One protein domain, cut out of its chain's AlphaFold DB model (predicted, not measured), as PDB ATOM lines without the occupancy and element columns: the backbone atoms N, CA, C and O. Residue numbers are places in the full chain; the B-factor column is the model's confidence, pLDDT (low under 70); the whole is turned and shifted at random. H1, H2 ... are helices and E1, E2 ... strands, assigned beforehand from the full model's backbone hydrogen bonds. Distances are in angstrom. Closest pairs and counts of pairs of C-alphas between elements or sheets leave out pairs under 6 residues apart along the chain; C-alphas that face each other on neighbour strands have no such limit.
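AT A GLANCE: This is residues 9 to 186 of the 187 residues of the protein "Hypothetical protein" of Adineta steineri (UniProt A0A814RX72). A small curled sheet of four parallel strands stands inside an arc of five helices, H1, H2, H4, H5 and H6, set in that order round the outside of its curve; no named helix covers its inner face. The short helix H3 and much of the long links lie toward the end of the sheet where the strands finish. The printed part has 178 residues, with six named helices and four named strands in the order H1 E1 H2 E2 H3 H4 E3 H5 E4 H6; the sheet's order is E1 E2 E3 E4. The class is mixed, helices and strands, and the whole is compact and rounded, with a radius of gyration of the C-alphas of 16.0 A and spans of 43 by 37 by 33 A.

HOW THE PARTS SIT: Residues 9 to 10 pair in parallel with residues 42 to 43 of E1, residues 41 to 44. E1 is the parallel neighbour of E2, residues 69 to 71, with N 70 and O 43 2.9 A apart, within hydrogen-bond range. E2 and E3, residues 100 to 104, have N 71 and O 102 at 2.9 A, and E3 and E4, residues 146 to 148, have N 148 and O 103 at 2.8 A. The sheet is strongly twisted. H1, residues 19 to 35, only grazes the sheet, and is close to but not clearly touching H2, residues 54 to 63 (C-alphas of Glu 23 and Phe 60, 7.4 A). E1, H2, E2 form a strand-helix-strand unit, two parallel neighbour strands with a helix between them in the chain; so do E2, H3 and H4, E3, with H3 at residues 74 to 80 and H4 at 87 to 97, and E3, H5, E4, with H5 at 122 to 138. Each crossover is right-handed. H2 touches H4 at a steep tilt of 52 degrees, C-alphas of Ala 58 and Arg 92 being closest at 6.4 A. H4 touches residues 131 to 138 of H5, C-alphas of Ala 97 and Ile 135 being closest at 4.2 A. H6, residues 164 to 184, is close to but not clearly touching H5 (C-alphas of Glu 133 and Trp 182, 7.4 A). H1 and H6 are apart. Every O i to N i+4 pair is within hydrogen-bond range in H2, H3, H4, H5 and H6, and 12 of 13 in H1.

IN THESE COORDINATES: H1 begins at C-alpha 19 (22.565, -17.565, 50.583) and is 24.6 A long; H5 is 24.4 A. E3, the longest strand, is 10.4 A long from C-alpha 100 (27.116, 1.553, 41.548). H6 is 30.2 A long and ends at C-alpha 184 (40.821, 16.724, 34.113).

THE WHOLE: The two C-alphas farthest apart are those of Lys 35 and Glu 120, 46.2 A. The printed part has no cut. The long links are E3 to H5, residues 105 to 121, and E4 to H6, residues 149 to 163. The mean pLDDT of the printed part is 94.5, and no printed residue is under 70.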
ATOM      1  N   ASN A   9      18.345   4.802  49.064       96.94
ATOM      2  CA  ASN A   9      19.300   3.825  49.567       96.94
ATOM      3  C   ASN A   9      18.586   2.727  50.376       96.94
ATOM      4  O   ASN A   9      17.726   3.031  51.205       96.94
ATOM      5  N   ILE A  10      18.940   1.459  50.148       97.50
ATOM      6  CA  ILE A  10      18.296   0.303  50.784       97.50
ATOM      7  C   ILE A  10      19.336  -0.568  51.488       97.50
ATOM      8  O   ILE A  10      20.141  -1.242  50.850       97.50
ATOM      9  N   GLN A  11      19.236  -0.677  52.810       97.06
ATOM     10  CA  GLN A  11      19.943  -1.703  53.577       97.06
ATOM     11  C   GLN A  11      19.121  -2.999  53.592       97.06
ATOM     12  O   GLN A  11      18.295  -3.220  54.477       97.06
ATOM     13  N   GLY A  12      19.300  -3.820  52.552       93.94
ATOM     14  CA  GLY A  12      18.481  -5.007  52.282       93.94
ATOM     15  C   GLY A  12      19.104  -6.334  52.726       93.94
ATOM     16  O   GLY A  12      20.326  -6.491  52.741       93.94
ATOM     17  N   GLY A  13      18.243  -7.303  53.042       97.38
ATOM     18  CA  GLY A  13      18.633  -8.634  53.508       97.38
ATOM     19  C   GLY A  13      19.368  -8.633  54.854       97.38
ATOM     20  O   GLY A  13      19.400  -7.622  55.564       97.38
ATOM     21  N   GLN A  14      19.942  -9.780  55.215       97.94
ATOM     22  CA  GLN A  14      20.647  -9.984  56.486       97.94
ATOM     23  C   GLN A  14      21.861 -10.896  56.293       97.94
ATOM     24  O   GLN A  14      21.838 -11.813  55.475       97.94
ATOM     25  N   ASP A  15      22.913 -10.664  57.073       97.06
ATOM     26  CA  ASP A  15      24.121 -11.502  57.079       97.06
ATOM     27  C   ASP A  15      23.900 -12.888  57.712       97.06
ATOM     28  O   ASP A  15      24.594 -13.840  57.371       97.06
ATOM     29  N   SER A  16      22.921 -12.998  58.611       97.81
ATOM     30  CA  SER A  16      22.543 -14.235  59.308       97.81
ATOM     31  C   SER A  16      21.667 -15.187  58.489       97.81
ATOM     32  O   SER A  16      21.462 -16.327  58.905       97.81
ATOM     33  N   TRP A  17      21.139 -14.734  57.352       98.38
ATOM     34  CA  TRP A  17      20.338 -15.559  56.447       98.38
ATOM     35  C   TRP A  17      21.223 -16.444  55.571       98.38
ATOM     36  O   TRP A  17      22.369 -16.098  55.265       98.38
ATOM     37  N   SER A  18      20.677 -17.570  55.114       98.44
ATOM     38  CA  SER A  18      21.347 -18.402  54.115       98.44
ATOM     39  C   SER A  18      21.536 -17.636  52.798       98.44
ATOM     40  O   SER A  18      20.916 -16.592  52.548       98.44
ATOM     41  N   ILE A  19      22.410 -18.145  51.924       98.00
ATOM     42  CA  ILE A  19      22.565 -17.565  50.583       98.00
ATOM     43  C   ILE A  19      21.230 -17.617  49.838       98.00
ATOM     44  O   ILE A  19      20.831 -16.613  49.259       98.00
ATOM     45  N   GLU A  20      20.506 -18.730  49.921       98.50
ATOM     46  CA  GLU A  20      19.218 -18.944  49.259       98.50
ATOM     47  C   GLU A  20      18.132 -17.990  49.776       98.50
ATOM     48  O   GLU A  20      17.368 -17.445  48.984       98.50
ATOM     49  N   GLU A  21      18.075 -17.739  51.086       98.69
ATOM     50  CA  GLU A  21      17.143 -16.767  51.676       98.69
ATOM     51  C   GLU A  21      17.427 -15.343  51.174       98.69
ATOM     52  O   GLU A  21      16.512 -14.611  50.786       98.69
ATOM     53  N   ASN A  22      18.704 -14.954  51.111       98.62
ATOM     54  CA  ASN A  22      19.097 -13.667  50.540       98.62
ATOM     55  C   ASN A  22      18.850 -13.596  49.021       98.62
ATOM     56  O   ASN A  22      18.469 -12.540  48.515       98.62
ATOM     57  N   GLU A  23      19.010 -14.697  48.279       98.62
ATOM     58  CA  GLU A  23      18.647 -14.762  46.858       98.62
ATOM     59  C   GLU A  23      17.143 -14.558  46.652       98.62
ATOM     60  O   GLU A  23      16.754 -13.753  45.806       98.62
ATOM     61  N   GLN A  24      16.298 -15.218  47.451       98.62
ATOM     62  CA  GLN A  24      14.844 -15.025  47.414       98.62
ATOM     63  C   GLN A  24      14.462 -13.579  47.745       98.62
ATOM     64  O   GLN A  24      13.594 -12.996  47.089       98.62
ATOM     65  N   PHE A  25      15.134 -12.972  48.729       98.56
ATOM     66  CA  PHE A  25      14.956 -11.557  49.041       98.56
ATOM     67  C   PHE A  25      15.271 -10.671  47.831       98.56
ATOM     68  O   PHE A  25      14.439  -9.843  47.460       98.56
ATOM     69  N   PHE A  26      16.438 -10.838  47.198       98.62
ATOM     70  CA  PHE A  26      16.818 -10.015  46.049       98.62
ATOM     71  C   PHE A  26      15.921 -10.256  44.838       98.62
ATOM     72  O   PHE A  26      15.544  -9.290  44.184       98.62
ATOM     73  N   GLU A  27      15.508 -11.494  44.567       98.50
ATOM     74  CA  GLU A  27      14.551 -11.792  43.500       98.50
ATOM     75  C   GLU A  27      13.264 -10.971  43.677       98.50
ATOM     76  O   GLU A  27      12.846 -10.254  42.765       98.50
ATOM     77  N   LYS A  28      12.692 -10.966  44.888       98.38
ATOM     78  CA  LYS A  28      11.477 -10.195  45.184       98.38
ATOM     79  C   LYS A  28      11.702  -8.690  45.250       98.38
ATOM     80  O   LYS A  28      10.858  -7.936  44.765       98.38
ATOM     81  N   ALA A  29      12.821  -8.234  45.802       97.75
ATOM     82  CA  ALA A  29      13.152  -6.814  45.844       97.75
ATOM     83  C   ALA A  29      13.291  -6.232  44.426       97.75
ATOM     84  O   ALA A  29      12.711  -5.185  44.131       97.75
ATOM     85  N   LEU A  30      13.979  -6.947  43.532       97.81
ATOM     86  CA  LEU A  30      14.165  -6.542  42.139       97.81
ATOM     87  C   LEU A  30      12.851  -6.613  41.343       97.81
ATOM     88  O   LEU A  30      12.586  -5.721  40.539       97.81
ATOM     89  N   GLU A  31      11.985  -7.606  41.596       97.75
ATOM     90  CA  GLU A  31      10.620  -7.646  41.040       97.75
ATOM     91  C   GLU A  31       9.804  -6.405  41.437       97.75
ATOM     92  O   GLU A  31       9.052  -5.865  40.623       97.75
ATOM     93  N   VAL A  32       9.925  -5.943  42.686       96.75
ATOM     94  CA  VAL A  32       9.244  -4.731  43.161       96.75
ATOM     95  C   VAL A  32       9.845  -3.482  42.521       96.75
ATOM     96  O   VAL A  32       9.090  -2.665  42.000       96.75
ATOM     97  N   GLN A  33      11.173  -3.341  42.496       96.19
ATOM     98  CA  GLN A  33      11.842  -2.204  41.851       96.19
ATOM     99  C   GLN A  33      11.467  -2.083  40.369       96.19
ATOM    100  O   GLN A  33      11.173  -0.987  39.896       96.19
ATOM    101  N   ALA A  34      11.367  -3.206  39.653       96.25
ATOM    102  CA  ALA A  34      10.960  -3.224  38.249       96.25
ATOM    103  C   ALA A  34       9.528  -2.699  38.008       96.25
ATOM    104  O   ALA A  34       9.234  -2.224  36.912       96.25
ATOM    105  N   LYS A  35       8.639  -2.743  39.014       97.19
ATOM    106  CA  LYS A  35       7.282  -2.162  38.930       97.19
ATOM    107  C   LYS A  35       7.276  -0.639  39.062       97.19
ATOM    108  O   LYS A  35       6.297  -0.011  38.663       97.19
ATOM    109  N   TYR A  36       8.341  -0.053  39.606       94.12
ATOM    110  CA  TYR A  36       8.469   1.384  39.847       94.12
ATOM    111  C   TYR A  36       9.765   1.939  39.232       94.12
ATOM    112  O   TYR A  36      10.594   2.494  39.953       94.12
ATOM    113  N   PRO A  37       9.961   1.829  37.902       91.50
ATOM    114  CA  PRO A  37      11.209   2.225  37.242       91.50
ATOM    115  C   PRO A  37      11.534   3.725  37.359       91.50
ATOM    116  O   PRO A  37      12.669   4.128  37.131       91.50
ATOM    117  N   GLN A  38      10.555   4.559  37.715       91.19
ATOM    118  CA  GLN A  38      10.735   5.982  38.003       91.19
ATOM    119  C   GLN A  38      11.379   6.261  39.370       91.19
ATOM    120  O   GLN A  38      11.762   7.396  39.643       91.19
ATOM    121  N   VAL A  39      11.449   5.257  40.251       91.88
ATOM    122  CA  VAL A  39      12.049   5.364  41.582       91.88
ATOM    123  C   VAL A  39      13.461   4.790  41.525       91.88
ATOM    124  O   VAL A  39      13.660   3.578  41.599       91.88
ATOM    125  N   THR A  40      14.458   5.664  41.418       92.69
ATOM    126  CA  THR A  40      15.862   5.249  41.480       92.69
ATOM    127  C   THR A  40      16.170   4.704  42.870       92.69
ATOM    128  O   THR A  40      15.941   5.381  43.876       92.69
ATOM    129  N   SER A  41      16.678   3.477  42.942       95.75
ATOM    130  CA  SER A  41      17.078   2.873  44.208       95.75
ATOM    131  C   SER A  41      18.236   1.901  44.037       95.75
ATOM    132  O   SER A  41      18.411   1.302  42.977       95.75
ATOM    133  N   SER A  42      19.034   1.754  45.090       97.75
ATOM    134  CA  SER A  42      20.164   0.829  45.124       97.75
ATOM    135  C   SER A  42      20.372   0.247  46.515       97.75
ATOM    136  O   SER A  42      19.942   0.816  47.519       97.75
ATOM    137  N   HIS A  43      21.023  -0.914  46.568       98.50
ATOM    138  CA  HIS A  43      21.262  -1.652  47.800       98.50
ATOM    139  C   HIS A  43      22.651  -1.353  48.355       98.50
ATOM    140  O   HIS A  43      23.648  -1.457  47.642       98.50
ATOM    141  N   GLU A  44      22.710  -0.980  49.626       98.50
ATOM    142  CA  GLU A  44      23.947  -0.599  50.296       98.50
ATOM    143  C   GLU A  44      24.815  -1.805  50.633       98.50
ATOM    144  O   GLU A  44      24.338  -2.803  51.184       98.50
ATOM    145  N   THR A  45      26.111  -1.689  50.355       98.12
ATOM    146  CA  THR A  45      27.112  -2.573  50.946       98.12
ATOM    147  C   THR A  45      27.273  -2.211  52.417       98.12
ATOM    148  O   THR A  45      27.941  -1.241  52.742       98.12
ATOM    149  N   HIS A  46      26.643  -2.962  53.316       97.38
ATOM    150  CA  HIS A  46      26.606  -2.626  54.738       97.38
ATOM    151  C   HIS A  46      26.822  -3.870  55.596       97.38
ATOM    152  O   HIS A  46      26.279  -4.941  55.311       97.38
ATOM    153  N   ARG A  47      27.601  -3.741  56.679       94.31
ATOM    154  CA  ARG A  47      27.760  -4.827  57.667       94.31
ATOM    155  C   ARG A  47      26.394  -5.255  58.215       94.31
ATOM    156  O   ARG A  47      25.470  -4.457  58.210       94.31
ATOM    157  N   THR A  48      26.239  -6.489  58.680       96.00
ATOM    158  CA  THR A  48      24.939  -7.043  59.121       96.00
ATOM    159  C   THR A  48      23.859  -7.184  58.036       96.00
ATOM    160  O   THR A  48      22.735  -7.559  58.348       96.00
ATOM    161  N   ARG A  49      24.138  -6.857  56.766       98.19
ATOM    162  CA  ARG A  49      23.195  -6.992  55.637       98.19
ATOM    163  C   ARG A  49      23.673  -8.046  54.648       98.19
ATOM    164  O   ARG A  49      24.770  -8.568  54.779       98.19
ATOM    165  N   ALA A  50      22.877  -8.341  53.622       98.25
ATOM    166  CA  ALA A  50      23.243  -9.356  52.628       98.25
ATOM    167  C   ALA A  50      24.557  -9.031  51.888       98.25
ATOM    168  O   ALA A  50      25.329  -9.922  51.543       98.25
ATOM    169  N   LEU A  51      24.826  -7.740  51.670       98.56
ATOM    170  CA  LEU A  51      25.998  -7.226  50.957       98.56
ATOM    171  C   LEU A  51      27.107  -6.791  51.930       98.56
ATOM    172  O   LEU A  51      27.680  -5.718  51.773       98.56
ATOM    173  N   TYR A  52      27.383  -7.577  52.974       97.69
ATOM    174  CA  TYR A  52      28.301  -7.184  54.056       97.69
ATOM    175  C   TYR A  52      29.794  -7.361  53.748       97.69
ATOM    176  O   TYR A  52      30.630  -6.761  54.418       97.69
ATOM    177  N   ASN A  53      30.151  -8.185  52.760       97.88
ATOM    178  CA  ASN A  53      31.541  -8.439  52.372       97.88
ATOM    179  C   ASN A  53      31.678  -8.515  50.833       97.88
ATOM    180  O   ASN A  53      30.686  -8.777  50.138       97.88
ATOM    181  N   PRO A  54      32.887  -8.329  50.271       98.25
ATOM    182  CA  PRO A  54      33.077  -8.282  48.821       98.25
ATOM    183  C   PRO A  54      32.868  -9.643  48.137       98.25
ATOM    184  O   PRO A  54      32.510  -9.702  46.964       98.25
ATOM    185  N   PHE A  55      33.059 -10.766  48.826       97.75
ATOM    186  CA  PHE A  55      32.921 -12.097  48.226       97.75
ATOM    187  C   PHE A  55      31.450 -12.451  47.999       97.75
ATOM    188  O   PHE A  55      31.059 -12.800  46.885       97.75
ATOM    189  N   THR A  56      30.628 -12.272  49.031       97.75
ATOM    190  CA  THR A  56      29.175 -12.441  48.979       97.75
ATOM    191  C   THR A  56      28.536 -11.416  48.040       97.75
ATOM    192  O   THR A  56      27.682 -11.765  47.228       97.75
ATOM    193  N   THR A  57      29.007 -10.167  48.046       98.56
ATOM    194  CA  THR A  57      28.524  -9.144  47.103       98.56
ATOM    195  C   THR A  57      28.816  -9.532  45.650       98.56
ATOM    196  O   THR A  57      27.945  -9.401  44.791       98.56
ATOM    197  N   ALA A  58      29.998 -10.088  45.356       98.44
ATOM    198  CA  ALA A  58      30.324 -10.586  44.018       98.44
ATOM    199  C   ALA A  58      29.433 -11.748  43.567       98.44
ATOM    200  O   ALA A  58      29.125 -11.827  42.378       98.44
ATOM    201  N   HIS A  59      29.005 -12.621  44.483       98.31
ATOM    202  CA  HIS A  59      28.007 -13.651  44.185       98.31
ATOM    203  C   HIS A  59      26.688 -13.021  43.722       98.31
ATOM    204  O   HIS A  59      26.249 -13.270  42.597       98.31
ATOM    205  N   PHE A  60      26.107 -12.126  44.527       98.56
ATOM    206  CA  PHE A  60      24.808 -11.520  44.216       98.56
ATOM    207  C   PHE A  60      24.834 -10.633  42.970       98.56
ATOM    208  O   PHE A  60      23.933 -10.725  42.140       98.56
ATOM    209  N   VAL A  61      25.888  -9.840  42.771       98.25
ATOM    210  CA  VAL A  61      26.040  -9.002  41.570       98.25
ATOM    211  C   VAL A  61      26.125  -9.842  40.288       98.25
ATOM    212  O   VAL A  61      25.613  -9.432  39.245       98.25
ATOM    213  N   LYS A  62      26.755 -11.023  40.341       98.12
ATOM    214  CA  LYS A  62      26.798 -11.949  39.198       98.12
ATOM    215  C   LYS A  62      25.455 -12.641  38.981       98.12
ATOM    216  O   LYS A  62      25.035 -12.800  37.838       98.12
ATOM    217  N   ARG A  63      24.785 -13.044  40.066       98.19
ATOM    218  CA  ARG A  63      23.495 -13.745  40.030       98.19
ATOM    219  C   ARG A  63      22.349 -12.855  39.548       98.19
ATOM    220  O   ARG A  63      21.468 -13.350  38.841       98.19
ATOM    221  N   PHE A  64      22.377 -11.572  39.912       98.31
ATOM    222  CA  PHE A  64      21.352 -10.573  39.618       98.31
ATOM    223  C   PHE A  64      21.952  -9.386  38.843       98.31
ATOM    224  O   PHE A  64      22.304  -8.368  39.437       98.31
ATOM    225  N   PRO A  65      22.052  -9.464  37.501       96.38
ATOM    226  CA  PRO A  65      22.707  -8.429  36.693       96.38
ATOM    227  C   PRO A  65      22.075  -7.030  36.770       96.38
ATOM    228  O   PRO A  65      22.723  -6.050  36.401       96.38
ATOM    229  N   THR A  66      20.820  -6.933  37.214       96.75
ATOM    230  CA  THR A  66      20.083  -5.674  37.410       96.75
ATOM    231  C   THR A  66      20.254  -5.084  38.809       96.75
ATOM    232  O   THR A  66      19.816  -3.958  39.031       96.75
ATOM    233  N   LEU A  67      20.902  -5.793  39.742       98.12
ATOM    234  CA  LEU A  67      21.168  -5.293  41.087       98.12
ATOM    235  C   LEU A  67      22.065  -4.052  41.024       98.12
ATOM    236  O   LEU A  67      23.172  -4.086  40.476       98.12
ATOM    237  N   ARG A  68      21.569  -2.953  41.594       97.75
ATOM    238  CA  ARG A  68      22.274  -1.673  41.705       97.75
ATOM    239  C   ARG A  68      22.782  -1.468  43.126       97.75
ATOM    240  O   ARG A  68      22.095  -1.835  44.081       97.75
ATOM    241  N   LEU A  69      23.959  -0.863  43.263       98.50
ATOM    242  CA  LEU A  69      24.665  -0.721  44.537       98.50
ATOM    243  C   LEU A  69      24.738   0.735  45.009       98.50
ATOM    244  O   LEU A  69      25.027   1.637  44.220       98.50
ATOM    245  N   THR A  70      24.529   0.935  46.310       98.50
ATOM    246  CA  THR A  70      25.126   2.058  47.039       98.50
ATOM    247  C   THR A  70      26.445   1.557  47.612       98.50
ATOM    248  O   THR A  70      26.455   0.611  48.400       98.50
ATOM    249  N   ALA A  71      27.559   2.133  47.176       98.19
ATOM    250  CA  ALA A  71      28.875   1.702  47.621       98.19
ATOM    251  C   ALA A  71      29.260   2.411  48.922       98.19
ATOM    252  O   ALA A  71      29.659   3.571  48.887       98.19
ATOM    253  N   ASP A  72      29.199   1.688  50.035       97.69
ATOM    254  CA  ASP A  72      29.966   1.990  51.243       97.69
ATOM    255  C   ASP A  72      30.990   0.871  51.491       97.69
ATOM    256  O   ASP A  72      30.721  -0.157  52.121       97.69
ATOM    257  N   TYR A  73      32.198   1.059  50.966       97.69
ATOM    258  CA  TYR A  73      33.259   0.061  51.086       97.69
ATOM    259  C   TYR A  73      33.995   0.100  52.429       97.69
ATOM    260  O   TYR A  73      34.781  -0.811  52.701       97.69
ATOM    261  N   SER A  74      33.702   1.070  53.306       96.56
ATOM    262  CA  SER A  74      34.263   1.089  54.664       96.56
ATOM    263  C   SER A  74      33.868  -0.170  55.445       96.56
ATOM    264  O   SER A  74      34.667  -0.731  56.199       96.56
ATOM    265  N   HIS A  75      32.670  -0.697  55.177       96.94
ATOM    266  CA  HIS A  75      32.192  -1.953  55.740       96.94
ATOM    267  C   HIS A  75      32.982  -3.179  55.282       96.94
ATOM    268  O   HIS A  75      33.222  -4.071  56.092       96.94
ATOM    269  N   PHE A  76      33.418  -3.227  54.021       97.81
ATOM    270  CA  PHE A  76      34.193  -4.359  53.505       97.81
ATOM    271  C   PHE A  76      35.560  -4.459  54.163       97.81
ATOM    272  O   PHE A  76      35.961  -5.553  54.558       97.81
ATOM    273  N   ILE A  77      36.251  -3.326  54.304       96.31
ATOM    274  CA  ILE A  77      37.553  -3.281  54.970       96.31
ATOM    275  C   ILE A  77      37.416  -3.744  56.423       96.31
ATOM    276  O   ILE A  77      38.194  -4.590  56.863       96.31
ATOM    277  N   LEU A  78      36.406  -3.235  57.137       95.81
ATOM    278  CA  LEU A  78      36.148  -3.605  58.526       95.81
ATOM    279  C   LEU A  78      35.849  -5.104  58.672       95.81
ATOM    280  O   LEU A  78      36.468  -5.778  59.483       95.81
ATOM    281  N   VAL A  79      34.907  -5.639  57.891       97.25
ATOM    282  CA  VAL A  79      34.488  -7.049  57.992       97.25
ATOM    283  C   VAL A  79      35.617  -8.010  57.624       97.25
ATOM    284  O   VAL A  79      35.708  -9.098  58.183       97.25
ATOM    285  N   CYS A  80      36.458  -7.646  56.656       97.12
ATOM    286  CA  CYS A  80      37.580  -8.482  56.239       97.12
ATOM    287  C   CYS A  80      38.849  -8.268  57.074       97.12
ATOM    288  O   CYS A  80      39.830  -8.967  56.821       97.12
ATOM    289  N   GLU A  81      38.851  -7.295  57.988       97.00
ATOM    290  CA  GLU A  81      40.010  -6.858  58.772       97.00
ATOM    291  C   GLU A  81      41.273  -6.603  57.920       97.00
ATOM    292  O   GLU A  81      42.402  -6.850  58.343       97.00
ATOM    293  N   ARG A  82      41.099  -6.113  56.682       95.88
ATOM    294  CA  ARG A  82      42.203  -5.809  55.749       95.88
ATOM    295  C   ARG A  82      41.790  -4.811  54.671       95.88
ATOM    296  O   ARG A  82      40.630  -4.769  54.282       95.88
ATOM    297  N   LEU A  83      42.761  -4.095  54.097       95.44
ATOM    298  CA  LEU A  83      42.536  -3.076  53.054       95.44
ATOM    299  C   LEU A  83      42.180  -3.626  51.658       95.44
ATOM    300  O   LEU A  83      41.919  -2.846  50.753       95.44
ATOM    301  N   LEU A  84      42.141  -4.951  51.467       96.25
ATOM    302  CA  LEU A  84      41.711  -5.598  50.211       96.25
ATOM    303  C   LEU A  84      42.519  -5.164  48.964       96.25
ATOM    304  O   LEU A  84      41.963  -4.772  47.942       96.25
ATOM    305  N   GLN A  85      43.849  -5.259  49.043       95.94
ATOM    306  CA  GLN A  85      44.789  -4.824  47.995       95.94
ATOM    307  C   GLN A  85      45.222  -5.932  47.009       95.94
ATOM    308  O   GLN A  85      46.079  -5.701  46.155       95.94
ATOM    309  N   HIS A  86      44.690  -7.155  47.114       96.25
ATOM    310  CA  HIS A  86      45.113  -8.249  46.232       96.25
ATOM    311  C   HIS A  86      44.574  -8.039  44.799       96.25
ATOM    312  O   HIS A  86      43.452  -7.556  44.649       96.25
ATOM    313  N   PRO A  87      45.269  -8.466  43.722       94.88
ATOM    314  CA  PRO A  87      44.765  -8.317  42.348       94.88
ATOM    315  C   PRO A  87      43.351  -8.877  42.113       94.88
ATOM    316  O   PRO A  87      42.559  -8.298  41.376       94.88
ATOM    317  N   THR A  88      42.991  -9.970  42.790       95.06
ATOM    318  CA  THR A  88      41.624 -10.525  42.726       95.06
ATOM    319  C   THR A  88      40.582  -9.623  43.389       95.06
ATOM    320  O   THR A  88      39.400  -9.707  43.070       95.06
ATOM    321  N   ASP A  89      40.980  -8.820  44.380       97.12
ATOM    322  CA  ASP A  89      40.093  -7.851  45.021       97.12
ATOM    323  C   ASP A  89      39.764  -6.742  44.003       97.12
ATOM    324  O   ASP A  89      38.590  -6.498  43.737       97.12
ATOM    325  N   ASP A  90      40.769  -6.194  43.312       95.50
ATOM    326  CA  ASP A  90      40.592  -5.196  42.241       95.50
ATOM    327  C   ASP A  90      39.611  -5.638  41.135       95.50
ATOM    328  O   ASP A  90      38.805  -4.838  40.660       95.50
ATOM    329  N   GLU A  91      39.645  -6.908  40.717       96.62
ATOM    330  CA  GLU A  91      38.680  -7.452  39.748       96.62
ATOM    331  C   GLU A  91      37.234  -7.381  40.260       96.62
ATOM    332  O   GLU A  91      36.319  -7.051  39.499       96.62
ATOM    333  N   ARG A  92      37.015  -7.644  41.555       97.62
ATOM    334  CA  ARG A  92      35.692  -7.531  42.186       97.62
ATOM    335  C   ARG A  92      35.241  -6.077  42.253       97.62
ATOM    336  O   ARG A  92      34.107  -5.790  41.889       97.62
ATOM    337  N   PHE A  93      36.123  -5.158  42.643       98.25
ATOM    338  CA  PHE A  93      35.780  -3.736  42.712       98.25
ATOM    339  C   PHE A  93      35.488  -3.129  41.334       98.25
ATOM    340  O   PHE A  93      34.552  -2.341  41.219       98.25
ATOM    341  N   ARG A  94      36.167  -3.572  40.264       97.69
ATOM    342  CA  ARG A  94      35.791  -3.218  38.881       97.69
ATOM    343  C   ARG A  94      34.409  -3.747  38.490       97.69
ATOM    344  O   ARG A  94      33.632  -3.028  37.862       97.69
ATOM    345  N   LEU A  95      34.067  -4.975  38.885       97.81
ATOM    346  CA  LEU A  95      32.713  -5.504  38.696       97.81
ATOM    347  C   LEU A  95      31.678  -4.647  39.441       97.81
ATOM    348  O   LEU A  95      30.660  -4.280  38.852       97.81
ATOM    349  N   PHE A  96      31.937  -4.296  40.703       98.50
ATOM    350  CA  PHE A  96      31.025  -3.475  41.504       98.50
ATOM    351  C   PHE A  96      30.856  -2.080  40.927       98.50
ATOM    352  O   PHE A  96      29.725  -1.623  40.820       98.50
ATOM    353  N   ALA A  97      31.940  -1.442  40.484       98.06
ATOM    354  CA  ALA A  97      31.921  -0.110  39.891       98.06
ATOM    355  C   ALA A  97      30.878   0.029  38.768       98.06
ATOM    356  O   ALA A  97      30.096   0.976  38.762       98.06
ATOM    357  N   SER A  98      30.756  -0.981  37.897       95.81
ATOM    358  CA  SER A  98      29.736  -1.017  36.828       95.81
ATOM    359  C   SER A  98      28.275  -1.065  37.324       95.81
ATOM    360  O   SER A  98      27.319  -0.854  36.566       95.81
ATOM    361  N   ARG A  99      28.074  -1.357  38.613       97.06
ATOM    362  CA  ARG A  99      26.775  -1.528  39.276       97.06
ATOM    363  C   ARG A  99      26.446  -0.442  40.292       97.06
ATOM    364  O   ARG A  99      25.329  -0.441  40.801       97.06
ATOM    365  N   VAL A 100      27.357   0.487  40.570       97.88
ATOM    366  CA  VAL A 100      27.116   1.553  41.548       97.88
ATOM    367  C   VAL A 100      26.229   2.646  40.958       97.88
ATOM    368  O   VAL A 100      26.428   3.073  39.819       97.88
ATOM    369  N   ASP A 101      25.251   3.098  41.742       96.31
ATOM    370  CA  ASP A 101      24.452   4.298  41.467       96.31
ATOM    371  C   ASP A 101      24.737   5.450  42.423       96.31
ATOM    372  O   ASP A 101      24.672   6.605  42.003       96.31
ATOM    373  N   HIS A 102      25.097   5.135  43.666       96.75
ATOM    374  CA  HIS A 102      25.373   6.118  44.701       96.75
ATOM    375  C   HIS A 102      26.616   5.730  45.501       96.75
ATOM    376  O   HIS A 102      26.833   4.549  45.778       96.75
ATOM    377  N   LEU A 103      27.430   6.715  45.871       96.88
ATOM    378  CA  LEU A 103      28.632   6.504  46.666       96.88
ATOM    379  C   LEU A 103      28.473   7.085  48.071       96.88
ATOM    380  O   LEU A 103      28.239   8.281  48.230       96.88
ATOM    381  N   HIS A 104      28.709   6.261  49.083       97.50
ATOM    382  CA  HIS A 104      28.947   6.704  50.447       97.50
ATOM    383  C   HIS A 104      30.458   6.850  50.656       97.50
ATOM    384  O   HIS A 104      31.205   5.875  50.769       97.50
ATOM    385  N   ALA A 105      30.938   8.094  50.651       96.38
ATOM    386  CA  ALA A 105      32.360   8.413  50.733       96.38
ATOM    387  C   ALA A 105      32.824   8.474  52.192       96.38
ATOM    388  O   ALA A 105      33.199   9.530  52.693       96.38
ATOM    389  N   ARG A 106      32.770   7.348  52.903       95.31
ATOM    390  CA  ARG A 106      33.361   7.211  54.238       95.31
ATOM    391  C   ARG A 106      34.640   6.397  54.151       95.31
ATOM    392  O   ARG A 106      34.646   5.323  53.561       95.31
ATOM    393  N   VAL A 107      35.715   6.884  54.762       95.94
ATOM    394  CA  VAL A 107      36.945   6.098  54.915       95.94
ATOM    395  C   VAL A 107      36.897   5.358  56.247       95.94
ATOM    396  O   VAL A 107      36.710   5.973  57.297       95.94
ATOM    397  N   GLY A 108      37.073   4.039  56.196       94.19
ATOM    398  CA  GLY A 108      37.239   3.176  57.364       94.19
ATOM    399  C   GLY A 108      38.644   2.582  57.435       94.19
ATOM    400  O   GLY A 108      39.459   2.780  56.541       94.19
ATOM    401  N   THR A 109      38.903   1.828  58.495       94.50
ATOM    402  CA  THR A 109      40.115   1.031  58.710       94.50
ATOM    403  C   THR A 109      39.744  -0.445  58.844       94.50
ATOM    404  O   THR A 109      38.569  -0.802  58.946       94.50
ATOM    405  N   ALA A 110      40.749  -1.318  58.921       94.50
ATOM    406  CA  ALA A 110      40.548  -2.736  59.230       94.50
ATOM    407  C   ALA A 110      39.846  -2.981  60.582       94.50
ATOM    408  O   ALA A 110      39.371  -4.082  60.815       94.50
ATOM    409  N   GLN A 111      39.793  -1.985  61.472       91.38
ATOM    410  CA  GLN A 111      39.303  -2.139  62.847       91.38
ATOM    411  C   GLN A 111      38.116  -1.225  63.177       91.38
ATOM    412  O   GLN A 111      37.410  -1.455  64.156       91.38
ATOM    413  N   HIS A 112      37.852  -0.202  62.360       90.56
ATOM    414  CA  HIS A 112      36.754   0.738  62.567       90.56
ATOM    415  C   HIS A 112      36.115   1.124  61.235       90.56
ATOM    416  O   HIS A 112      36.808   1.376  60.258       90.56
ATOM    417  N   ALA A 113      34.788   1.256  61.198       87.94
ATOM    418  CA  ALA A 113      34.073   1.695  59.990       87.94
ATOM    419  C   ALA A 113      34.411   3.142  59.577       87.94
ATOM    420  O   ALA A 113      34.039   3.576  58.492       87.94
ATOM    421  N   GLN A 114      35.087   3.894  60.447       92.31
ATOM    422  CA  GLN A 114      35.371   5.303  60.263       92.31
ATOM    423  C   GLN A 114      36.744   5.666  60.830       92.31
ATOM    424  O   GLN A 114      37.076   5.295  61.957       92.31
ATOM    425  N   ILE A 115      37.517   6.433  60.071       93.00
ATOM    426  CA  ILE A 115      38.749   7.073  60.546       93.00
ATOM    427  C   ILE A 115      38.444   8.307  61.407       93.00
ATOM    428  O   ILE A 115      37.405   8.946  61.253       93.00
ATOM    429  N   SER A 116      39.365   8.683  62.294       88.75
ATOM    430  CA  SER A 116      39.254   9.935  63.061       88.75
ATOM    431  C   SER A 116      39.870  11.133  62.345       88.75
ATOM    432  O   SER A 116      39.357  12.240  62.482       88.75
ATOM    433  N   ASP A 117      40.944  10.918  61.583       87.38
ATOM    434  CA  ASP A 117      41.606  11.965  60.807       87.38
ATOM    435  C   ASP A 117      42.175  11.397  59.492       87.38
ATOM    436  O   ASP A 117      43.019  10.499  59.529       87.38
ATOM    437  N   PRO A 118      41.758  11.915  58.322       87.00
ATOM    438  CA  PRO A 118      42.332  11.555  57.028       87.00
ATOM    439  C   PRO A 118      43.843  11.733  56.902       87.00
ATOM    440  O   PRO A 118      44.472  11.024  56.120       87.00
ATOM    441  N   LEU A 119      44.435  12.677  57.641       87.56
ATOM    442  CA  LEU A 119      45.876  12.940  57.559       87.56
ATOM    443  C   LEU A 119      46.717  11.787  58.124       87.56
ATOM    444  O   LEU A 119      47.831  11.562  57.646       87.56
ATOM    445  N   GLU A 120      46.149  11.038  59.068       89.75
ATOM    446  CA  GLU A 120      46.776   9.897  59.740       89.75
ATOM    447  C   GLU A 120      46.436   8.552  59.072       89.75
ATOM    448  O   GLU A 120      47.059   7.539  59.370       89.75
ATOM    449  N   ALA A 121      45.479   8.534  58.137       93.19
ATOM    450  CA  ALA A 121      44.969   7.332  57.469       93.19
ATOM    451  C   ALA A 121      45.218   7.374  55.950       93.19
ATOM    452  O   ALA A 121      44.311   7.186  55.133       93.19
ATOM    453  N   LYS A 122      46.452   7.716  55.550       95.06
ATOM    454  CA  LYS A 122      46.808   7.944  54.137       95.06
ATOM    455  C   LYS A 122      46.637   6.698  53.272       95.06
ATOM    456  O   LYS A 122      46.235   6.827  52.118       95.06
ATOM    457  N   GLU A 123      46.945   5.520  53.810       96.56
ATOM    458  CA  GLU A 123      46.830   4.262  53.069       96.56
ATOM    459  C   GLU A 123      45.360   3.902  52.826       96.56
ATOM    460  O   GLU A 123      44.968   3.629  51.691       96.56
ATOM    461  N   GLU A 124      44.525   4.007  53.861       97.19
ATOM    462  CA  GLU A 124      43.077   3.821  53.785       97.19
ATOM    463  C   GLU A 124      42.445   4.809  52.807       97.19
ATOM    464  O   GLU A 124      41.676   4.414  51.932       97.19
ATOM    465  N   CYS A 125      42.799   6.094  52.913       97.19
ATOM    466  CA  CYS A 125      42.294   7.123  52.009       97.19
ATOM    467  C   CYS A 125      42.690   6.829  50.558       97.19
ATOM    468  O   CYS A 125      41.848   6.935  49.671       97.19
ATOM    469  N   GLY A 126      43.942   6.428  50.310       97.31
ATOM    470  CA  GLY A 126      44.415   6.068  48.974       97.31
ATOM    471  C   GLY A 126      43.687   4.854  48.399       97.31
ATOM    472  O   GLY A 126      43.268   4.871  47.241       97.31
ATOM    473  N   GLN A 127      43.473   3.820  49.212       97.62
ATOM    474  CA  GLN A 127      42.775   2.612  48.784       97.62
ATOM    475  C   GLN A 127      41.289   2.863  48.491       97.62
ATOM    476  O   GLN A 127      40.775   2.413  47.466       97.62
ATOM    477  N   MET A 128      40.603   3.609  49.359       97.44
ATOM    478  CA  MET A 128      39.204   3.986  49.147       97.44
ATOM    479  C   MET A 128      39.059   4.865  47.902       97.44
ATOM    480  O   MET A 128      38.209   4.592  47.054       97.44
ATOM    481  N   GLN A 129      39.948   5.853  47.739       97.62
ATOM    482  CA  GLN A 129      39.962   6.737  46.574       97.62
ATOM    483  C   GLN A 129      40.161   5.961  45.267       97.62
ATOM    484  O   GLN A 129      39.437   6.202  44.305       97.62
ATOM    485  N   LYS A 130      41.057   4.965  45.251       97.62
ATOM    486  CA  LYS A 130      41.250   4.070  44.100       97.62
ATOM    487  C   LYS A 130      39.945   3.378  43.684       97.62
ATOM    488  O   LYS A 130      39.660   3.276  42.494       97.62
ATOM    489  N   TRP A 131      39.138   2.889  44.628       97.81
ATOM    490  CA  TRP A 131      37.850   2.258  44.299       97.81
ATOM    491  C   TRP A 131      36.782   3.261  43.861       97.81
ATOM    492  O   TRP A 131      35.952   2.931  43.014       97.81
ATOM    493  N   TRP A 132      36.790   4.471  44.415       97.50
ATOM    494  CA  TRP A 132      35.878   5.540  44.006       97.50
ATOM    495  C   TRP A 132      36.171   6.023  42.584       97.50
ATOM    496  O   TRP A 132      35.240   6.193  41.802       97.50
ATOM    497  N   GLU A 133      37.441   6.112  42.198       96.94
ATOM    498  CA  GLU A 133      37.842   6.409  40.818       96.94
ATOM    499  C   GLU A 133      37.403   5.314  39.842       96.94
ATOM    500  O   GLU A 133      36.864   5.637  38.789       96.94
ATOM    501  N   MET A 134      37.490   4.027  40.214       97.38
ATOM    502  CA  MET A 134      36.925   2.948  39.384       97.38
ATOM    503  C   MET A 134      35.418   3.130  39.141       97.38
ATOM    504  O   MET A 134      34.928   2.817  38.055       97.38
ATOM    505  N   ILE A 135      34.671   3.608  40.147       97.56
ATOM    506  CA  ILE A 135      33.239   3.920  40.013       97.56
ATOM    507  C   ILE A 135      33.043   5.085  39.046       97.56
ATOM    508  O   ILE A 135      32.209   4.980  38.147       97.56
ATOM    509  N   TRP A 136      33.804   6.168  39.203       95.88
ATOM    510  CA  TRP A 136      33.715   7.326  38.316       95.88
ATOM    511  C   TRP A 136      34.054   6.955  36.866       95.88
ATOM    512  O   TRP A 136      33.301   7.314  35.962       95.88
ATOM    513  N   ASP A 137      35.092   6.145  36.642       95.44
ATOM    514  CA  ASP A 137      35.463   5.621  35.320       95.44
ATOM    515  C   ASP A 137      34.307   4.843  34.678       95.44
ATOM    516  O   ASP A 137      33.961   5.061  33.514       95.44
ATOM    517  N   ALA A 138      33.649   3.971  35.448       95.19
ATOM    518  CA  ALA A 138      32.488   3.210  34.989       95.19
ATOM    519  C   ALA A 138      31.239   4.082  34.741       95.19
ATOM    520  O   ALA A 138      30.272   3.626  34.122       95.19
ATOM    521  N   GLN A 139      31.242   5.325  35.225       91.69
ATOM    522  CA  GLN A 139      30.144   6.284  35.154       91.69
ATOM    523  C   GLN A 139      30.446   7.490  34.250       91.69
ATOM    524  O   GLN A 139      29.639   8.417  34.214       91.69
ATOM    525  N   ASN A 140      31.533   7.480  33.473       84.25
ATOM    526  CA  ASN A 140      31.972   8.620  32.653       84.25
ATOM    527  C   ASN A 140      30.928   9.142  31.638       84.25
ATOM    528  O   ASN A 140      30.991  10.293  31.221       84.25
ATOM    529  N   ASN A 141      29.941   8.322  31.274       85.12
ATOM    530  CA  ASN A 141      28.838   8.695  30.385       85.12
ATOM    531  C   ASN A 141      27.615   9.281  31.121       85.12
ATOM    532  O   ASN A 141      26.588   9.545  30.492       85.12
ATOM    533  N   ARG A 142      27.666   9.443  32.449       86.50
ATOM    534  CA  ARG A 142      26.569  10.017  33.241       86.50
ATOM    535  C   ARG A 142      26.660  11.537  33.278       86.50
ATOM    536  O   ARG A 142      27.733  12.109  33.397       86.50
ATOM    537  N   THR A 143      25.502  12.197  33.263       85.38
ATOM    538  CA  THR A 143      25.413  13.660  33.418       85.38
ATOM    539  C   THR A 143      25.775  14.121  34.831       85.38
ATOM    540  O   THR A 143      26.225  15.247  35.017       85.38
ATOM    541  N   TRP A 144      25.552  13.271  35.834       86.75
ATOM    542  CA  TRP A 144      25.887  13.542  37.226       86.75
ATOM    543  C   TRP A 144      26.151  12.237  37.980       86.75
ATOM    544  O   TRP A 144      25.650  11.171  37.618       86.75
ATOM    545  N   ILE A 145      26.930  12.352  39.051       89.88
ATOM    546  CA  ILE A 145      27.232  11.293  40.017       89.88
ATOM    547  C   ILE A 145      26.835  11.823  41.394       89.88
ATOM    548  O   ILE A 145      26.926  13.025  41.649       89.88
ATOM    549  N   THR A 146      26.357  10.948  42.275       93.69
ATOM    550  CA  THR A 146      25.994  11.330  43.644       93.69
ATOM    551  C   THR A 146      26.950  10.705  44.643       93.69
ATOM    552  O   THR A 146      27.248   9.512  44.579       93.69
ATOM    553  N   VAL A 147      27.408  11.537  45.574       95.06
ATOM    554  CA  VAL A 147      28.334  11.164  46.639       95.06
ATOM    555  C   VAL A 147      27.830  11.762  47.947       95.06
ATOM    556  O   VAL A 147      27.440  12.931  47.987       95.06
ATOM    557  N   THR A 148      27.855  10.981  49.019       95.50
ATOM    558  CA  THR A 148      27.559  11.443  50.375       95.50
ATOM    559  C   THR A 148      28.669  10.987  51.314       95.50
ATOM    560  O   THR A 148      28.805   9.792  51.561       95.50
ATOM    561  N   PRO A 149      29.489  11.904  51.851       94.44
ATOM    562  CA  PRO A 149      30.340  11.583  52.985       94.44
ATOM    563  C   PRO A 149      29.457  11.369  54.217       94.44
ATOM    564  O   PRO A 149      28.768  12.286  54.653       94.44
ATOM    565  N   GLU A 150      29.429  10.156  54.755       88.88
ATOM    566  CA  GLU A 150      28.489   9.760  55.815       88.88
ATOM    567  C   GLU A 150      29.197   9.442  57.138       88.88
ATOM    568  O   GLU A 150      29.059   8.359  57.721       88.88
ATOM    569  N   TYR A 151      29.999  10.393  57.623       91.50
ATOM    570  CA  TYR A 151      30.625  10.244  58.932       91.50
ATOM    571  C   TYR A 151      29.566  10.406  60.028       91.50
ATOM    572  O   TYR A 151      28.811  11.377  60.059       91.50
ATOM    573  N   GLY A 152      29.507   9.431  60.930       87.69
ATOM    574  CA  GLY A 152      28.507   9.332  61.985       87.69
ATOM    575  C   GLY A 152      29.126   9.321  63.382       87.69
ATOM    576  O   GLY A 152      30.335   9.114  63.526       87.69
ATOM    577  N   PRO A 153      28.313   9.546  64.432       85.31
ATOM    578  CA  PRO A 153      28.750   9.420  65.821       85.31
ATOM    579  C   PRO A 153      29.056   7.953  66.185       85.31
ATOM    580  O   PRO A 153      28.934   7.042  65.359       85.31
ATOM    581  N   ALA A 154      29.450   7.695  67.435       78.44
ATOM    582  CA  ALA A 154      29.566   6.328  67.946       78.44
ATOM    583  C   ALA A 154      28.267   5.526  67.679       78.44
ATOM    584  O   ALA A 154      27.170   6.082  67.791       78.44
ATOM    585  N   PRO A 155      28.355   4.233  67.313       82.50
ATOM    586  CA  PRO A 155      29.540   3.369  67.360       82.50
ATOM    587  C   PRO A 155      30.398   3.374  66.080       82.50
ATOM    588  O   PRO A 155      31.253   2.507  65.925       82.50
ATOM    589  N   TYR A 156      30.157   4.282  65.125       79.19
ATOM    590  CA  TYR A 156      30.990   4.382  63.919       79.19
ATOM    591  C   TYR A 156      32.294   5.122  64.204       79.19
ATOM    592  O   TYR A 156      33.364   4.654  63.821       79.19
ATOM    593  N   ALA A 157      32.201   6.242  64.919       81.56
ATOM    594  CA  ALA A 157      33.353   6.994  65.393       81.56
ATOM    595  C   ALA A 157      34.090   6.240  66.518       81.56
ATOM    596  O   ALA A 157      33.447   5.671  67.401       81.56
ATOM    597  N   MET A 158      35.431   6.287  66.523       80.38
ATOM    598  CA  MET A 158      36.261   5.659  67.570       80.38
ATOM    599  C   MET A 158      36.032   6.268  68.962       80.38
ATOM    600  O   MET A 158      36.214   5.598  69.975       80.38
ATOM    601  N   THR A 159      35.631   7.541  69.022       79.25
ATOM    602  CA  THR A 159      35.345   8.263  70.266       79.25
ATOM    603  C   THR A 159      34.143   9.194  70.080       79.25
ATOM    604  O   THR A 159      33.799   9.577  68.960       79.25
ATOM    605  N   ASN A 160      33.517   9.604  71.187       79.06
ATOM    606  CA  ASN A 160      32.439  10.605  71.180       79.06
ATOM    607  C   ASN A 160      32.947  12.049  71.006       79.06
ATOM    608  O   ASN A 160      32.140  12.967  70.898       79.06
ATOM    609  N   GLU A 161      34.264  12.261  70.995       82.69
ATOM    610  CA  GLU A 161      34.888  13.590  70.919       82.69
ATOM    611  C   GLU A 161      35.141  14.044  69.472       82.69
ATOM    612  O   GLU A 161      35.626  15.147  69.229       82.69
ATOM    613  N   ILE A 162      34.803  13.204  68.491       84.62
ATOM    614  CA  ILE A 162      34.995  13.503  67.073       84.62
ATOM    615  C   ILE A 162      33.911  14.473  66.596       84.62
ATOM    616  O   ILE A 162      32.713  14.195  66.685       84.62
ATOM    617  N   ASN A 163      34.332  15.592  66.004       89.56
ATOM    618  CA  ASN A 163      33.427  16.488  65.294       89.56
ATOM    619  C   ASN A 163      33.058  15.885  63.928       89.56
ATOM    620  O   ASN A 163      33.696  16.146  62.910       89.56
ATOM    621  N   VAL A 164      32.011  15.060  63.918       90.44
ATOM    622  CA  VAL A 164      31.548  14.338  62.720       90.44
ATOM    623  C   VAL A 164      31.099  15.268  61.592       90.44
ATOM    624  O   VAL A 164      31.242  14.915  60.425       90.44
ATOM    625  N   TRP A 165      30.612  16.469  61.920       90.88
ATOM    626  CA  TRP A 165      30.229  17.474  60.928       90.88
ATOM    627  C   TRP A 165      31.446  18.063  60.226       90.88
ATOM    628  O   TRP A 165      31.461  18.150  59.001       90.88
ATOM    629  N   ASP A 166      32.475  18.433  60.991       92.50
ATOM    630  CA  ASP A 166      33.738  18.914  60.428       92.50
ATOM    631  C   ASP A 166      34.382  17.845  59.542       92.50
ATOM    632  O   ASP A 166      34.732  18.112  58.397       92.50
ATOM    633  N   LEU A 167      34.438  16.603  60.025       91.94
ATOM    634  CA  LEU A 167      35.013  15.489  59.277       91.94
ATOM    635  C   LEU A 167      34.232  15.178  57.986       91.94
ATOM    636  O   LEU A 167      34.837  15.015  56.926       91.94
ATOM    637  N   THR A 168      32.896  15.184  58.051       94.06
ATOM    638  CA  THR A 168      32.010  15.061  56.880       94.06
ATOM    639  C   THR A 168      32.289  16.158  55.852       94.06
ATOM    640  O   THR A 168      32.442  15.873  54.664       94.06
ATOM    641  N   ASN A 169      32.392  17.413  56.296       94.31
ATOM    642  CA  ASN A 169      32.635  18.548  55.407       94.31
ATOM    643  C   ASN A 169      34.042  18.513  54.799       94.31
ATOM    644  O   ASN A 169      34.201  18.770  53.609       94.31
ATOM    645  N   ARG A 170      35.062  18.138  55.580       93.81
ATOM    646  CA  ARG A 170      36.434  17.950  55.085       93.81
ATOM    647  C   ARG A 170      36.505  16.864  54.018       93.81
ATOM    648  O   ARG A 170      37.176  17.049  53.006       93.81
ATOM    649  N   GLU A 171      35.807  15.746  54.213       95.44
ATOM    650  CA  GLU A 171      35.718  14.707  53.186       95.44
ATOM    651  C   GLU A 171      34.987  15.206  51.938       95.44
ATOM    652  O   GLU A 171      35.444  14.943  50.830       95.44
ATOM    653  N   MET A 172      33.893  15.957  52.094       95.62
ATOM    654  CA  MET A 172      33.166  16.545  50.967       95.62
ATOM    655  C   MET A 172      34.089  17.391  50.082       95.62
ATOM    656  O   MET A 172      34.097  17.215  48.864       95.62
ATOM    657  N   GLU A 173      34.881  18.281  50.682       95.94
ATOM    658  CA  GLU A 173      35.834  19.112  49.941       95.94
ATOM    659  C   GLU A 173      36.937  18.263  49.298       95.94
ATOM    660  O   GLU A 173      37.229  18.436  48.114       95.94
ATOM    661  N   ARG A 174      37.464  17.253  50.008       95.12
ATOM    662  CA  ARG A 174      38.444  16.316  49.438       95.12
ATOM    663  C   ARG A 174      37.894  15.581  48.212       95.12
ATOM    664  O   ARG A 174      38.601  15.448  47.216       95.12
ATOM    665  N   GLN A 175      36.636  15.140  48.253       96.06
ATOM    666  CA  GLN A 175      35.996  14.465  47.123       96.06
ATOM    667  C   GLN A 175      35.744  15.407  45.945       96.06
ATOM    668  O   GLN A 175      35.952  14.998  44.806       96.06
ATOM    669  N   LYS A 176      35.376  16.673  46.183       95.50
ATOM    670  CA  LYS A 176      35.281  17.677  45.108       95.50
ATOM    671  C   LYS A 176      36.626  17.883  44.413       95.50
ATOM    672  O   LYS A 176      36.691  17.867  43.186       95.50
ATOM    673  N   GLU A 177      37.703  18.039  45.185       95.88
ATOM    674  CA  GLU A 177      39.055  18.197  44.639       95.88
ATOM    675  C   GLU A 177      39.516  16.963  43.859       95.88
ATOM    676  O   GLU A 177      40.073  17.091  42.766       95.88
ATOM    677  N   ASN A 178      39.297  15.767  44.409       95.69
ATOM    678  CA  ASN A 178      39.678  14.514  43.762       95.69
ATOM    679  C   ASN A 178      38.884  14.284  42.478       95.69
ATOM    680  O   ASN A 178      39.477  13.932  41.462       95.69
ATOM    681  N   TYR A 179      37.580  14.567  42.491       94.50
ATOM    682  CA  TYR A 179      36.750  14.484  41.296       94.50
ATOM    683  C   TYR A 179      37.224  15.456  40.211       94.50
ATOM    684  O   TYR A 179      37.359  15.055  39.060       94.50
ATOM    685  N   GLN A 180      37.561  16.703  40.567       94.44
ATOM    686  CA  GLN A 180      38.093  17.680  39.610       94.44
ATOM    687  C   GLN A 180      39.430  17.227  39.001       94.44
ATOM    688  O   GLN A 180      39.660  17.395  37.802       94.44
ATOM    689  N   LYS A 181      40.328  16.657  39.815       94.88
ATOM    690  CA  LYS A 181      41.605  16.097  39.338       94.88
ATOM    691  C   LYS A 181      41.366  14.926  38.389       94.88
ATOM    692  O   LYS A 181      41.957  14.893  37.315       94.88
ATOM    693  N   TRP A 182      40.488  14.002  38.772       94.06
ATOM    694  CA  TRP A 182      40.099  12.849  37.966       94.06
ATOM    695  C   TRP A 182      39.486  13.277  36.624       94.06
ATOM    696  O   TRP A 182      39.963  12.850  35.574       94.06
ATOM    697  N   SER A 183      38.520  14.203  36.629       90.94
ATOM    698  CA  SER A 183      37.846  14.666  35.409       90.94
ATOM    699  C   SER A 183      38.793  15.365  34.432       90.94
ATOM    700  O   SER A 183      38.624  15.251  33.223       90.94
ATOM    701  N   ASN A 184      39.813  16.062  34.943       90.94
ATOM    702  CA  ASN A 184      40.821  16.724  34.113       90.94
ATOM    703  C   ASN A 184      41.785  15.740  33.424       90.94
ATOM    704  O   ASN A 184      42.463  16.141  32.488       90.94
ATOM    705  N   ASN A 185      41.878  14.491  33.891       84.44
ATOM    706  CA  ASN A 185      42.781  13.480  33.330       84.44
ATOM    707  C   ASN A 185      42.113  12.587  32.268       84.44
ATOM    708  O   ASN A 185      42.794  11.773  31.647       84.44
ATOM    709  N   ILE A 186      40.791  12.694  32.089       73.31
ATOM    710  CA  ILE A 186      39.995  11.856  31.167       73.31
ATOM    711  C   ILE A 186      39.582  12.629  29.900       73.31
ATOM    712  O   ILE A 186      39.109  12.031  28.930       73.31
TER     713      ILE A 186